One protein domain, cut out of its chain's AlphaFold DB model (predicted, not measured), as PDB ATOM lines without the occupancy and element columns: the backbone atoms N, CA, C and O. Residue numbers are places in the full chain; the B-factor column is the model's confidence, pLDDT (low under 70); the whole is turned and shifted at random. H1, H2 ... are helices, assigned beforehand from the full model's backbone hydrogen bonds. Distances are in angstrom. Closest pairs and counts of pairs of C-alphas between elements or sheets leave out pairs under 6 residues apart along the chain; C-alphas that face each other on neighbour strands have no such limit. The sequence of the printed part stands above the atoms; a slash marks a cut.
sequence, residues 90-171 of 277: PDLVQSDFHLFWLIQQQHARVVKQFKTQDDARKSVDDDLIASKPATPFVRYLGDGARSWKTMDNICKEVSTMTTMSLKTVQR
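Overview. This is residues 90 to 171 of the 277 residues of an uncharacterized protein of Mesocestoides corti (UniProt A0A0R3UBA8). One long helix, H3, makes the length, and its residues 152 to 169 stick out as a free arm; near its other end the shorter H1 and H2 form a loose head. The 82 printed residues, all helix by class, hold three named helices in the order H1, H2, H3. The whole is extended, with a radius of gyration of the C-alphas of 20.8 A and spans of 69 by 26 by 19 A.

Along the chain. H3, residues 135 to 169, runs 52.3 A from (131.166, 140.441, 91.797) to (112.730, 96.435, 70.350). H1 is residues 94 to 109, 21.8 A; H2 is residues 117 to 129, 16.7 A.

Arrangement. H3 touches H1 with residues 140 to 144 alone, closest at the C-alphas of Gly 144 and Gln 94, 6.3 A, at a steep tilt of 57 degrees, opposite ways. H1 and H2 are close but not clearly touching, the closest C-alphas, Ile 103 and Leu 128, 7.6 A apart. H2 and H3 are apart. Every O i to N i+4 pair is within hydrogen-bond range in H3, 10 of 12 in H1 and 7 of 9 in H2.

Size, cuts and confidence. The C-alphas farthest apart, Lys 115 and Arg 171, are 69.7 A apart. The printed part has no cut. The link H2 to H3 is tight. Residues 161 to 171 are among those with pLDDT under 70.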
ATOM      1  N   PRO A  90     112.424 124.697  89.780       69.69
ATOM      2  CA  PRO A  90     112.913 125.823  90.588       69.69
ATOM      3  C   PRO A  90     114.450 125.901  90.624       69.69
ATOM      4  O   PRO A  90     115.017 126.988  90.662       69.69
ATOM      5  N   ASP A  91     115.142 124.766  90.515       74.25
ATOM      6  CA  ASP A  91     116.612 124.706  90.526       74.25
ATOM      7  C   ASP A  91     117.266 125.349  89.288       74.25
ATOM      8  O   ASP A  91     118.456 125.664  89.290       74.25
ATOM      9  N   LEU A  92     116.495 125.572  88.220       71.38
ATOM     10  CA  LEU A  92     116.958 126.279  87.020       71.38
ATOM     11  C   LEU A  92     116.762 127.788  87.113       71.38
ATOM     12  O   LEU A  92     117.280 128.556  86.296       71.38
ATOM     13  N   VAL A  93     115.990 128.215  88.100       78.75
ATOM     14  CA  VAL A  93     115.647 129.600  88.328       78.75
ATOM     15  C   VAL A  93     116.746 130.205  89.179       78.75
ATOM     16  O   VAL A  93     116.813 129.995  90.387       78.75
ATOM     17  N   GLN A  94     117.628 130.984  88.556       79.44
ATOM     18  CA  GLN A  94     118.760 131.585  89.268       79.44
ATOM     19  C   GLN A  94     118.324 132.410  90.486       79.44
ATOM     20  O   GLN A  94     119.020 132.412  91.501       79.44
ATOM     21  N   SER A  95     117.180 133.101  90.413       80.88
ATOM     22  CA  SER A  95     116.637 133.836  91.558       80.88
ATOM     23  C   SER A  95     116.238 132.908  92.702       80.88
ATOM     24  O   SER A  95     116.557 133.213  93.849       80.88
ATOM     25  N   ASP A  96     115.602 131.773  92.412       79.94
ATOM     26  CA  ASP A  96     115.137 130.858  93.455       79.94
ATOM     27  C   ASP A  96     116.311 130.134  94.100       79.94
ATOM     28  O   ASP A  96     116.440 130.128  95.326       79.94
ATOM     29  N   PHE A  97     117.224 129.620  93.276       81.06
ATOM     30  CA  PHE A  97     118.369 128.863  93.759       81.06
ATOM     31  C   PHE A  97     119.415 129.730  94.470       81.06
ATOM     32  O   PHE A  97     119.992 129.299  95.465       81.06
ATOM     33  N   HIS A  98     119.685 130.951  93.995       83.50
ATOM     34  CA  HIS A  98     120.738 131.787  94.583       83.50
ATOM     35  C   HIS A  98     120.198 132.908  95.466       83.50
ATOM     36  O   HIS A  98     120.633 133.034  96.610       83.50
ATOM     37  N   LEU A  99     119.286 133.744  94.962       85.75
ATOM     38  CA  LEU A  99     118.862 134.952  95.677       85.75
ATOM     39  C   LEU A  99     117.951 134.616  96.862       85.75
ATOM     40  O   LEU A  99     118.228 135.050  97.981       85.75
ATOM     41  N   PHE A 100     116.899 133.821  96.649       87.25
ATOM     42  CA  PHE A 100     115.995 133.433  97.733       87.25
ATOM     43  C   PHE A 100     116.663 132.489  98.723       87.25
ATOM     44  O   PHE A 100     116.466 132.653  99.926       87.25
ATOM     45  N   TRP A 101     117.526 131.587  98.256       87.62
ATOM     46  CA  TRP A 101     118.389 130.819  99.150       87.62
ATOM     47  C   TRP A 101     119.260 131.722 100.029       87.62
ATOM     48  O   TRP A 101     119.324 131.533 101.242       87.62
ATOM     49  N   LEU A 102     119.906 132.743  99.454       87.12
ATOM     50  CA  LEU A 102     120.754 133.665 100.209       87.12
ATOM     51  C   LEU A 102     119.956 134.467 101.244       87.12
ATOM     52  O   LEU A 102     120.412 134.606 102.381       87.12
ATOM     53  N   ILE A 103     118.762 134.938 100.872       88.19
ATOM     54  CA  ILE A 103     117.809 135.573 101.793       88.19
ATOM     55  C   ILE A 103     117.492 134.609 102.938       88.19
ATOM     56  O   ILE A 103     117.677 134.952 104.102       88.19
ATOM     57  N   GLN A 104     117.092 133.376 102.633       87.56
ATOM     58  CA  GLN A 104     116.775 132.382 103.657       87.56
ATOM     59  C   GLN A 104     117.962 132.117 104.584       87.56
ATOM     60  O   GLN A 104     117.789 132.126 105.795       87.56
ATOM     61  N   GLN A 105     119.173 131.958 104.053       87.12
ATOM     62  CA  GLN A 105     120.374 131.728 104.857       87.12
ATOM     63  C   GLN A 105     120.698 132.910 105.779       87.12
ATOM     64  O   GLN A 105     121.051 132.714 106.942       87.12
ATOM     65  N   GLN A 106     120.561 134.144 105.295       84.25
ATOM     66  CA  GLN A 106     120.809 135.337 106.102       84.25
ATOM     67  C   GLN A 106     119.765 135.498 107.216       84.25
ATOM     68  O   GLN A 106     120.122 135.825 108.347       84.25
ATOM     69  N   HIS A 107     118.497 135.210 106.918       81.00
ATOM     70  CA  HIS A 107     117.400 135.266 107.886       81.00
ATOM     71  C   HIS A 107     117.358 134.051 108.828       81.00
ATOM     72  O   HIS A 107     116.833 134.152 109.929       81.00
ATOM     73  N   ALA A 108     117.907 132.901 108.434       76.81
ATOM     74  CA  ALA A 108     118.016 131.729 109.302       76.81
ATOM     75  C   ALA A 108     119.137 131.895 110.338       76.81
ATOM     76  O   ALA A 108     119.025 131.408 111.459       76.81
ATOM     77  N   ARG A 109     120.216 132.604 109.979       67.06
ATOM     78  CA  ARG A 109     121.362 132.857 110.874       67.06
ATOM     79  C   ARG A 109     121.077 133.893 111.954       67.06
ATOM     80  O   ARG A 109     121.681 133.843 113.019       67.06
ATOM     81  N   VAL A 110     120.181 134.833 111.682       73.19
ATOM     82  CA  VAL A 110     119.740 135.848 112.637       73.19
ATOM     83  C   VAL A 110     118.232 135.776 112.630       73.19
ATOM     84  O   VAL A 110     117.648 136.144 111.619       73.19
ATOM     85  N   VAL A 111     117.607 135.309 113.717       74.12
ATOM     86  CA  VAL A 111     116.140 135.294 113.863       74.12
ATOM     87  C   VAL A 111     115.634 136.741 113.827       74.12
ATOM     88  O   VAL A 111     115.418 137.383 114.851       74.12
ATOM     89  N   LYS A 112     115.518 137.296 112.620       81.38
ATOM     90  CA  LYS A 112     115.063 138.653 112.358       81.38
ATOM     91  C   LYS A 112     113.551 138.602 112.268       81.38
ATOM     92  O   LYS A 112     112.989 138.061 111.319       81.38
ATOM     93  N   GLN A 113     112.901 139.177 113.266       88.50
ATOM     94  CA  GLN A 113     111.489 139.512 113.186       88.50
ATOM     95  C   GLN A 113     111.371 140.947 112.680       88.50
ATOM     96  O   GLN A 113     111.912 141.870 113.292       88.50
ATOM     97  N   PHE A 114     110.674 141.134 111.564       89.31
ATOM     98  CA  PHE A 114     110.329 142.464 111.071       89.31
ATOM     99  C   PHE A 114     109.054 142.927 111.759       89.31
ATOM    100  O   PHE A 114     108.057 142.204 111.753       89.31
ATOM    101  N   LYS A 115     109.085 144.114 112.371       93.38
ATOM    102  CA  LYS A 115     107.903 144.695 113.021       93.38
ATOM    103  C   LYS A 115     107.054 145.457 112.012       93.38
ATOM    104  O   LYS A 115     105.837 145.511 112.152       93.38
ATOM    105  N   THR A 116     107.698 146.021 110.994       93.38
ATOM    106  CA  THR A 116     107.061 146.799 109.934       93.38
ATOM    107  C   THR A 116     107.526 146.353 108.547       93.38
ATOM    108  O   THR A 116     108.548 145.682 108.388       93.38
ATOM    109  N   GLN A 117     106.770 146.739 107.516       90.69
ATOM    110  CA  GLN A 117     107.175 146.541 106.124       90.69
ATOM    111  C   GLN A 117     108.458 147.320 105.787       90.69
ATOM    112  O   GLN A 117     109.281 146.826 105.015       90.69
ATOM    113  N   ASP A 118     108.651 148.496 106.387       93.94
ATOM    114  CA  ASP A 118     109.849 149.309 106.180       93.94
ATOM    115  C   ASP A 118     111.095 148.645 106.774       93.94
ATOM    116  O   ASP A 118     112.148 148.682 106.141       93.94
ATOM    117  N   ASP A 119     110.977 147.942 107.908       93.00
ATOM    118  CA  ASP A 119     112.086 147.149 108.462       93.00
ATOM    119  C   ASP A 119     112.522 146.045 107.489       93.00
ATOM    120  O   ASP A 119     113.716 145.822 107.274       93.00
ATOM    121  N   ALA A 120     111.550 145.350 106.887       90.62
ATOM    122  CA  ALA A 120     111.821 144.298 105.913       90.62
ATOM    123  C   ALA A 120     112.479 144.874 104.654       90.62
ATOM    124  O   ALA A 120     113.480 144.337 104.178       90.62
ATOM    125  N   ARG A 121     111.957 145.996 104.149       92.94
ATOM    126  CA  ARG A 121     112.522 146.698 102.994       92.94
ATOM    127  C   ARG A 121     113.953 147.148 103.265       92.94
ATOM    128  O   ARG A 121     114.836 146.848 102.469       92.94
ATOM    129  N   LYS A 122     114.194 147.779 104.415       93.75
ATOM    130  CA  LYS A 122     115.524 148.215 104.841       93.75
ATOM    131  C   LYS A 122     116.500 147.043 104.946       93.75
ATOM    132  O   LYS A 122     117.627 147.144 104.486       93.75
ATOM    133  N   SER A 123     116.066 145.902 105.482       91.94
ATOM    134  CA  SER A 123     116.914 144.706 105.540       91.94
ATOM    135  C   SER A 123     117.243 144.132 104.159       91.94
ATOM    136  O   SER A 123     118.285 143.501 104.007       91.94
ATOM    137  N   VAL A 124     116.375 144.293 103.161       90.88
ATOM    138  CA  VAL A 124     116.689 143.880 101.785       90.88
ATOM    139  C   VAL A 124     117.653 144.876 101.142       90.88
ATOM    140  O   VAL A 124     118.673 144.463 100.592       90.88
ATOM    141  N   ASP A 125     117.367 146.171 101.240       91.56
ATOM    142  CA  ASP A 125     118.144 147.219 100.575       91.56
ATOM    143  C   ASP A 125     119.544 147.375 101.208       91.56
ATOM    144  O   ASP A 125     120.557 147.232 100.516       91.56
ATOM    145  N   ASP A 126     119.615 147.577 102.525       91.12
ATOM    146  CA  ASP A 126     120.859 147.893 103.237       91.12
ATOM    147  C   ASP A 126     121.650 146.623 103.597       91.12
ATOM    148  O   ASP A 126     122.838 146.499 103.291       91.12
ATOM    149  N   ASP A 127     120.998 145.639 104.228       88.06
ATOM    150  CA  ASP A 127     121.722 144.488 104.785       88.06
ATOM    151  C   ASP A 127     122.018 143.399 103.748       88.06
ATOM    152  O   ASP A 127     122.946 142.608 103.947       88.06
ATOM    153  N   LEU A 128     121.225 143.287 102.680       89.31
ATOM    154  CA  LEU A 128     121.382 142.233 101.676       89.31
ATOM    155  C   LEU A 128     121.939 142.759 100.358       89.31
ATOM    156  O   LEU A 128     122.887 142.169  99.859       89.31
ATOM    157  N   ILE A 129     121.361 143.802  99.763       89.56
ATOM    158  CA  ILE A 129     121.806 144.282  98.448       89.56
ATOM    159  C   ILE A 129     123.090 145.101  98.596       89.56
ATOM    160  O   ILE A 129     124.072 144.804  97.917       89.56
ATOM    161  N   ALA A 130     123.115 146.086  99.499       89.62
ATOM    162  CA  ALA A 130     124.278 146.958  99.668       89.62
ATOM    163  C   ALA A 130     125.490 146.255 100.314       89.62
ATOM    164  O   ALA A 130     126.628 146.645 100.060       89.62
ATOM    165  N   SER A 131     125.278 145.194 101.105       88.00
ATOM    166  CA  SER A 131     126.371 144.446 101.753       88.00
ATOM    167  C   SER A 131     127.135 143.500 100.818       88.00
ATOM    168  O   SER A 131     128.195 142.984 101.186       88.00
ATOM    169  N   LYS A 132     126.610 143.223  99.619       85.75
ATOM    170  CA  LYS A 132     127.246 142.304  98.670       85.75
ATOM    171  C   LYS A 132     128.155 143.097  97.737       85.75
ATOM    172  O   LYS A 132     127.739 144.130  97.214       85.75
ATOM    173  N   PRO A 133     129.382 142.614  97.466       82.94
ATOM    174  CA  PRO A 133     130.195 143.215  96.417       82.94
ATOM    175  C   PRO A 133     129.468 143.099  95.067       82.94
ATOM    176  O   PRO A 133     128.522 142.330  94.934       82.94
ATOM    177  N   ALA A 134     129.895 143.826  94.034       73.12
ATOM    178  CA  ALA A 134     129.279 143.719  92.702       73.12
ATOM    179  C   ALA A 134     129.563 142.363  92.005       73.12
ATOM    180  O   ALA A 134     128.808 141.908  91.147       73.12
ATOM    181  N   THR A 135     130.648 141.688  92.392       63.91
ATOM    182  CA  THR A 135     131.166 140.441  91.797       63.91
ATOM    183  C   THR A 135     130.330 139.151  91.960       63.91
ATOM    184  O   THR A 135     130.399 138.311  91.060       63.91
ATOM    185  N   PRO A 136     129.521 138.923  93.016       61.28
ATOM    186  CA  PRO A 136     128.721 137.714  93.189       61.28
ATOM    187  C   PRO A 136     127.664 137.557  92.100       61.28
ATOM    188  O   PRO A 136     127.453 136.443  91.642       61.28
ATOM    189  N   PHE A 137     127.058 138.648  91.618       64.62
ATOM    190  CA  PHE A 137     126.027 138.580  90.575       64.62
ATOM    191  C   PHE A 137     126.576 138.067  89.243       64.62
ATOM    192  O   PHE A 137     125.952 137.228  88.598       64.62
ATOM    193  N   VAL A 138     127.789 138.485  88.873       67.06
ATOM    194  CA  VAL A 138     128.493 137.958  87.692       67.06
ATOM    195  C   VAL A 138     128.789 136.466  87.863       67.06
ATOM    196  O   VAL A 138     128.614 135.678  86.932       67.06
ATOM    197  N   ARG A 139     129.182 136.051  89.071       72.25
ATOM    198  CA  ARG A 139     129.428 134.639  89.380       72.25
ATOM    199  C   ARG A 139     128.143 133.802  89.326       72.25
ATOM    200  O   ARG A 139     128.185 132.717  88.753       72.25
ATOM    201  N   TYR A 140     127.016 134.319  89.824       69.25
ATOM    202  CA  TYR A 140     125.707 133.654  89.768       69.25
ATOM    203  C   TYR A 140     125.221 133.450  88.329       69.25
ATOM    204  O   TYR A 140     124.713 132.380  87.989       69.25
ATOM    205  N   LEU A 141     125.451 134.433  87.450       65.94
ATOM    206  CA  LEU A 141     125.183 134.280  86.019       65.94
ATOM    207  C   LEU A 141     126.014 133.137  85.411       65.94
ATOM    208  O   LEU A 141     125.483 132.317  84.660       65.94
ATOM    209  N   GLY A 142     127.288 133.028  85.797       71.19
ATOM    210  CA  GLY A 142     128.166 131.930  85.383       71.19
ATOM    211  C   GLY A 142     127.759 130.553  85.929       71.19
ATOM    212  O   GLY A 142     127.911 129.553  85.225       71.19
ATOM    213  N   ASP A 143     127.232 130.480  87.154       71.06
ATOM    214  CA  ASP A 143     126.719 129.237  87.751       71.06
ATOM    215  C   ASP A 143     125.474 128.718  87.018       71.06
ATOM    216  O   ASP A 143     125.373 127.519  86.754       71.06
ATOM    217  N   GLY A 144     124.573 129.603  86.581       67.25
ATOM    218  CA  GLY A 144     123.425 129.165  85.779       67.25
ATOM    219  C   GLY A 144     123.831 128.585  84.427       67.25
ATOM    220  O   GLY A 144     123.302 127.549  84.036       67.25
ATOM    221  N   ALA A 145     124.819 129.170  83.741       67.88
ATOM    222  CA  ALA A 145     125.333 128.607  82.489       67.88
ATOM    223  C   ALA A 145     125.895 127.181  82.674       67.88
ATOM    224  O   ALA A 145     125.721 126.322  81.808       67.88
ATOM    225  N   ARG A 146     126.522 126.902  83.828       72.94
ATOM    226  CA  ARG A 146     126.949 125.542  84.196       72.94
ATOM    227  C   ARG A 146     125.758 124.614  84.428       72.94
ATOM    228  O   ARG A 146     125.774 123.505  83.905       72.94
ATOM    229  N   SER A 147     124.732 125.070  85.151       68.50
ATOM    230  CA  SER A 147     123.510 124.289  85.407       68.50
ATOM    231  C   SER A 147     122.817 123.869  84.103       68.50
ATOM    232  O   SER A 147     122.530 122.689  83.901       68.50
ATOM    233  N   TRP A 148     122.679 124.793  83.146       69.00
ATOM    234  CA  TRP A 148     122.129 124.492  81.820       69.00
ATOM    235  C   TRP A 148     122.948 123.458  81.047       69.00
ATOM    236  O   TRP A 148     122.375 122.560  80.435       69.00
ATOM    237  N   LYS A 149     124.284 123.538  81.102       75.12
ATOM    238  CA  LYS A 149     125.161 122.550  80.455       75.12
ATOM    239  C   LYS A 149     124.992 121.156  81.062       75.12
ATOM    240  O   LYS A 149     124.952 120.172  80.331       75.12
ATOM    241  N   THR A 150     124.863 121.070  82.385       74.62
ATOM    242  CA  THR A 150     124.555 119.808  83.072       74.62
ATOM    243  C   THR A 150     123.217 119.244  82.601       74.62
ATOM    244  O   THR A 150     123.117 118.052  82.328       74.62
ATOM    245  N   MET A 151     122.207 120.096  82.435       67.38
ATOM    246  CA  MET A 151     120.893 119.676  81.958       67.38
ATOM    247  C   MET A 151     120.910 119.182  80.509       67.38
ATOM    248  O   MET A 151     120.331 118.142  80.216       67.38
ATOM    249  N   ASP A 152     121.607 119.886  79.615       72.12
ATOM    250  CA  ASP A 152     121.787 119.469  78.221       72.12
ATOM    251  C   ASP A 152     122.472 118.094  78.137       72.12
ATOM    252  O   ASP A 152     122.049 117.226  77.372       72.12
ATOM    253  N   ASN A 153     123.466 117.845  78.996       76.62
ATOM    254  CA  ASN A 153     124.100 116.533  79.110       76.62
ATOM    255  C   ASN A 153     123.109 115.451  79.575       76.62
ATOM    256  O   ASN A 153     123.020 114.406  78.934       76.62
ATOM    257  N   ILE A 154     122.313 115.715  80.619       70.31
ATOM    258  CA  ILE A 154     121.287 114.775  81.107       70.31
ATOM    259  C   ILE A 154     120.246 114.490  80.014       70.31
ATOM    260  O   ILE A 154     119.894 113.338  79.769       70.31
ATOM    261  N   CYS A 155     119.767 115.516  79.307       68.50
ATOM    262  CA  CYS A 155     118.809 115.352  78.213       68.50
ATOM    263  C   CYS A 155     119.383 114.509  77.064       68.50
ATOM    264  O   CYS A 155     118.670 113.668  76.504       68.50
ATOM    265  N   LYS A 156     120.664 114.696  76.725       75.31
ATOM    266  CA  LYS A 156     121.367 113.881  75.725       75.31
ATOM    267  C   LYS A 156     121.487 112.425  76.167       75.31
ATOM    268  O   LYS A 156     121.186 111.544  75.366       75.31
ATOM    269  N   GLU A 157     121.845 112.167  77.424       72.88
ATOM    270  CA  GLU A 157     121.930 110.810  77.984       72.88
ATOM    271  C   GLU A 157     120.568 110.102  78.019       72.88
ATOM    272  O   GLU A 157     120.436 108.966  77.572       72.88
ATOM    273  N   VAL A 158     119.506 110.782  78.454       67.38
ATOM    274  CA  VAL A 158     118.148 110.211  78.432       67.38
ATOM    275  C   VAL A 158     117.703 109.903  76.993       67.38
ATOM    276  O   VAL A 158     117.092 108.861  76.727       67.38
ATOM    277  N   SER A 159     118.053 110.766  76.037       68.94
ATOM    278  CA  SER A 159     117.750 110.557  74.615       68.94
ATOM    279  C   SER A 159     118.524 109.370  74.023       68.94
ATOM    280  O   SER A 159     117.967 108.593  73.240       68.94
ATOM    281  N   THR A 160     119.788 109.168  74.410       73.94
ATOM    282  CA  THR A 160     120.581 108.017  73.950       73.94
ATOM    283  C   THR A 160     120.059 106.706  74.540       73.94
ATOM    284  O   THR A 160     119.889 105.735  73.803       73.94
ATOM    285  N   MET A 161     119.678 106.683  75.820       62.75
ATOM    286  CA  MET A 161     119.067 105.502  76.446       62.75
ATOM    287  C   MET A 161     117.733 105.123  75.785       62.75
ATOM    288  O   MET A 161     117.476 103.947  75.512       62.75
ATOM    289  N   THR A 162     116.909 106.117  75.445       64.69
ATOM    290  CA  THR A 162     115.612 105.895  74.784       64.69
ATOM    291  C   THR A 162     115.786 105.348  73.362       64.69
ATOM    292  O   THR A 162     115.093 104.414  72.956       64.69
ATOM    293  N   THR A 163     116.759 105.864  72.604       68.31
ATOM    294  CA  THR A 163     117.040 105.387  71.237       68.31
ATOM    295  C   THR A 163     117.671 103.990  71.209       68.31
ATOM    296  O   THR A 163     117.368 103.209  70.304       68.31
ATOM    297  N   MET A 164     118.492 103.625  72.202       57.03
ATOM    298  CA  MET A 164     119.011 102.256  72.351       57.03
ATOM    299  C   MET A 164     117.915 101.249  72.720       57.03
ATOM    300  O   MET A 164     117.905 100.135  72.190       57.03
ATOM    301  N   SER A 165     116.960 101.648  73.566       56.88
ATOM    302  CA  SER A 165     115.801 100.817  73.907       56.88
ATOM    303  C   SER A 165     114.921 100.548  72.675       56.88
ATOM    304  O   SER A 165     114.637  99.394  72.361       56.88
ATOM    305  N   LEU A 166     114.607 101.581  71.883       51.56
ATOM    306  CA  LEU A 166     113.804 101.454  70.656       51.56
ATOM    307  C   LEU A 166     114.468 100.585  69.573       51.56
ATOM    308  O   LEU A 166     113.801  99.752  68.959       51.56
ATOM    309  N   LYS A 167     115.785 100.720  69.362       55.16
ATOM    310  CA  LYS A 167     116.529  99.885  68.398       55.16
ATOM    311  C   LYS A 167     116.582  98.412  68.807       55.16
ATOM    312  O   LYS A 167     116.600  97.540  67.942       55.16
ATOM    313  N   THR A 168     116.600  98.137  70.111       49.91
ATOM    314  CA  THR A 168     116.567  96.769  70.644       49.91
ATOM    315  C   THR A 168     115.189  96.131  70.443       49.91
ATOM    316  O   THR A 168     115.111  94.968  70.057       49.91
ATOM    317  N   VAL A 169     114.107  96.903  70.596       48.25
ATOM    318  CA  VAL A 169     112.730  96.435  70.350       48.25
ATOM    319  C   VAL A 169     112.473  96.148  68.862       48.25
ATOM    320  O   VAL A 169     111.820  95.162  68.537       48.25
ATOM    321  N   GLN A 170     113.038  96.936  67.940       52.66
ATOM    322  CA  GLN A 170     112.846  96.744  66.491       52.66
ATOM    323  C   GLN A 170     113.548  95.510  65.892       52.66
ATOM    324  O   GLN A 170     113.292  95.174  64.739       52.66
ATOM    325  N   ARG A 171     114.433  94.826  66.631       54.19
ATOM    326  CA  ARG A 171     115.158  93.636  66.138       54.19
ATOM    327  C   ARG A 171     114.513  92.296  66.502       54.19
ATOM    328  O   ARG A 171     115.086  91.259  66.176       54.19
TER     329      ARG A 171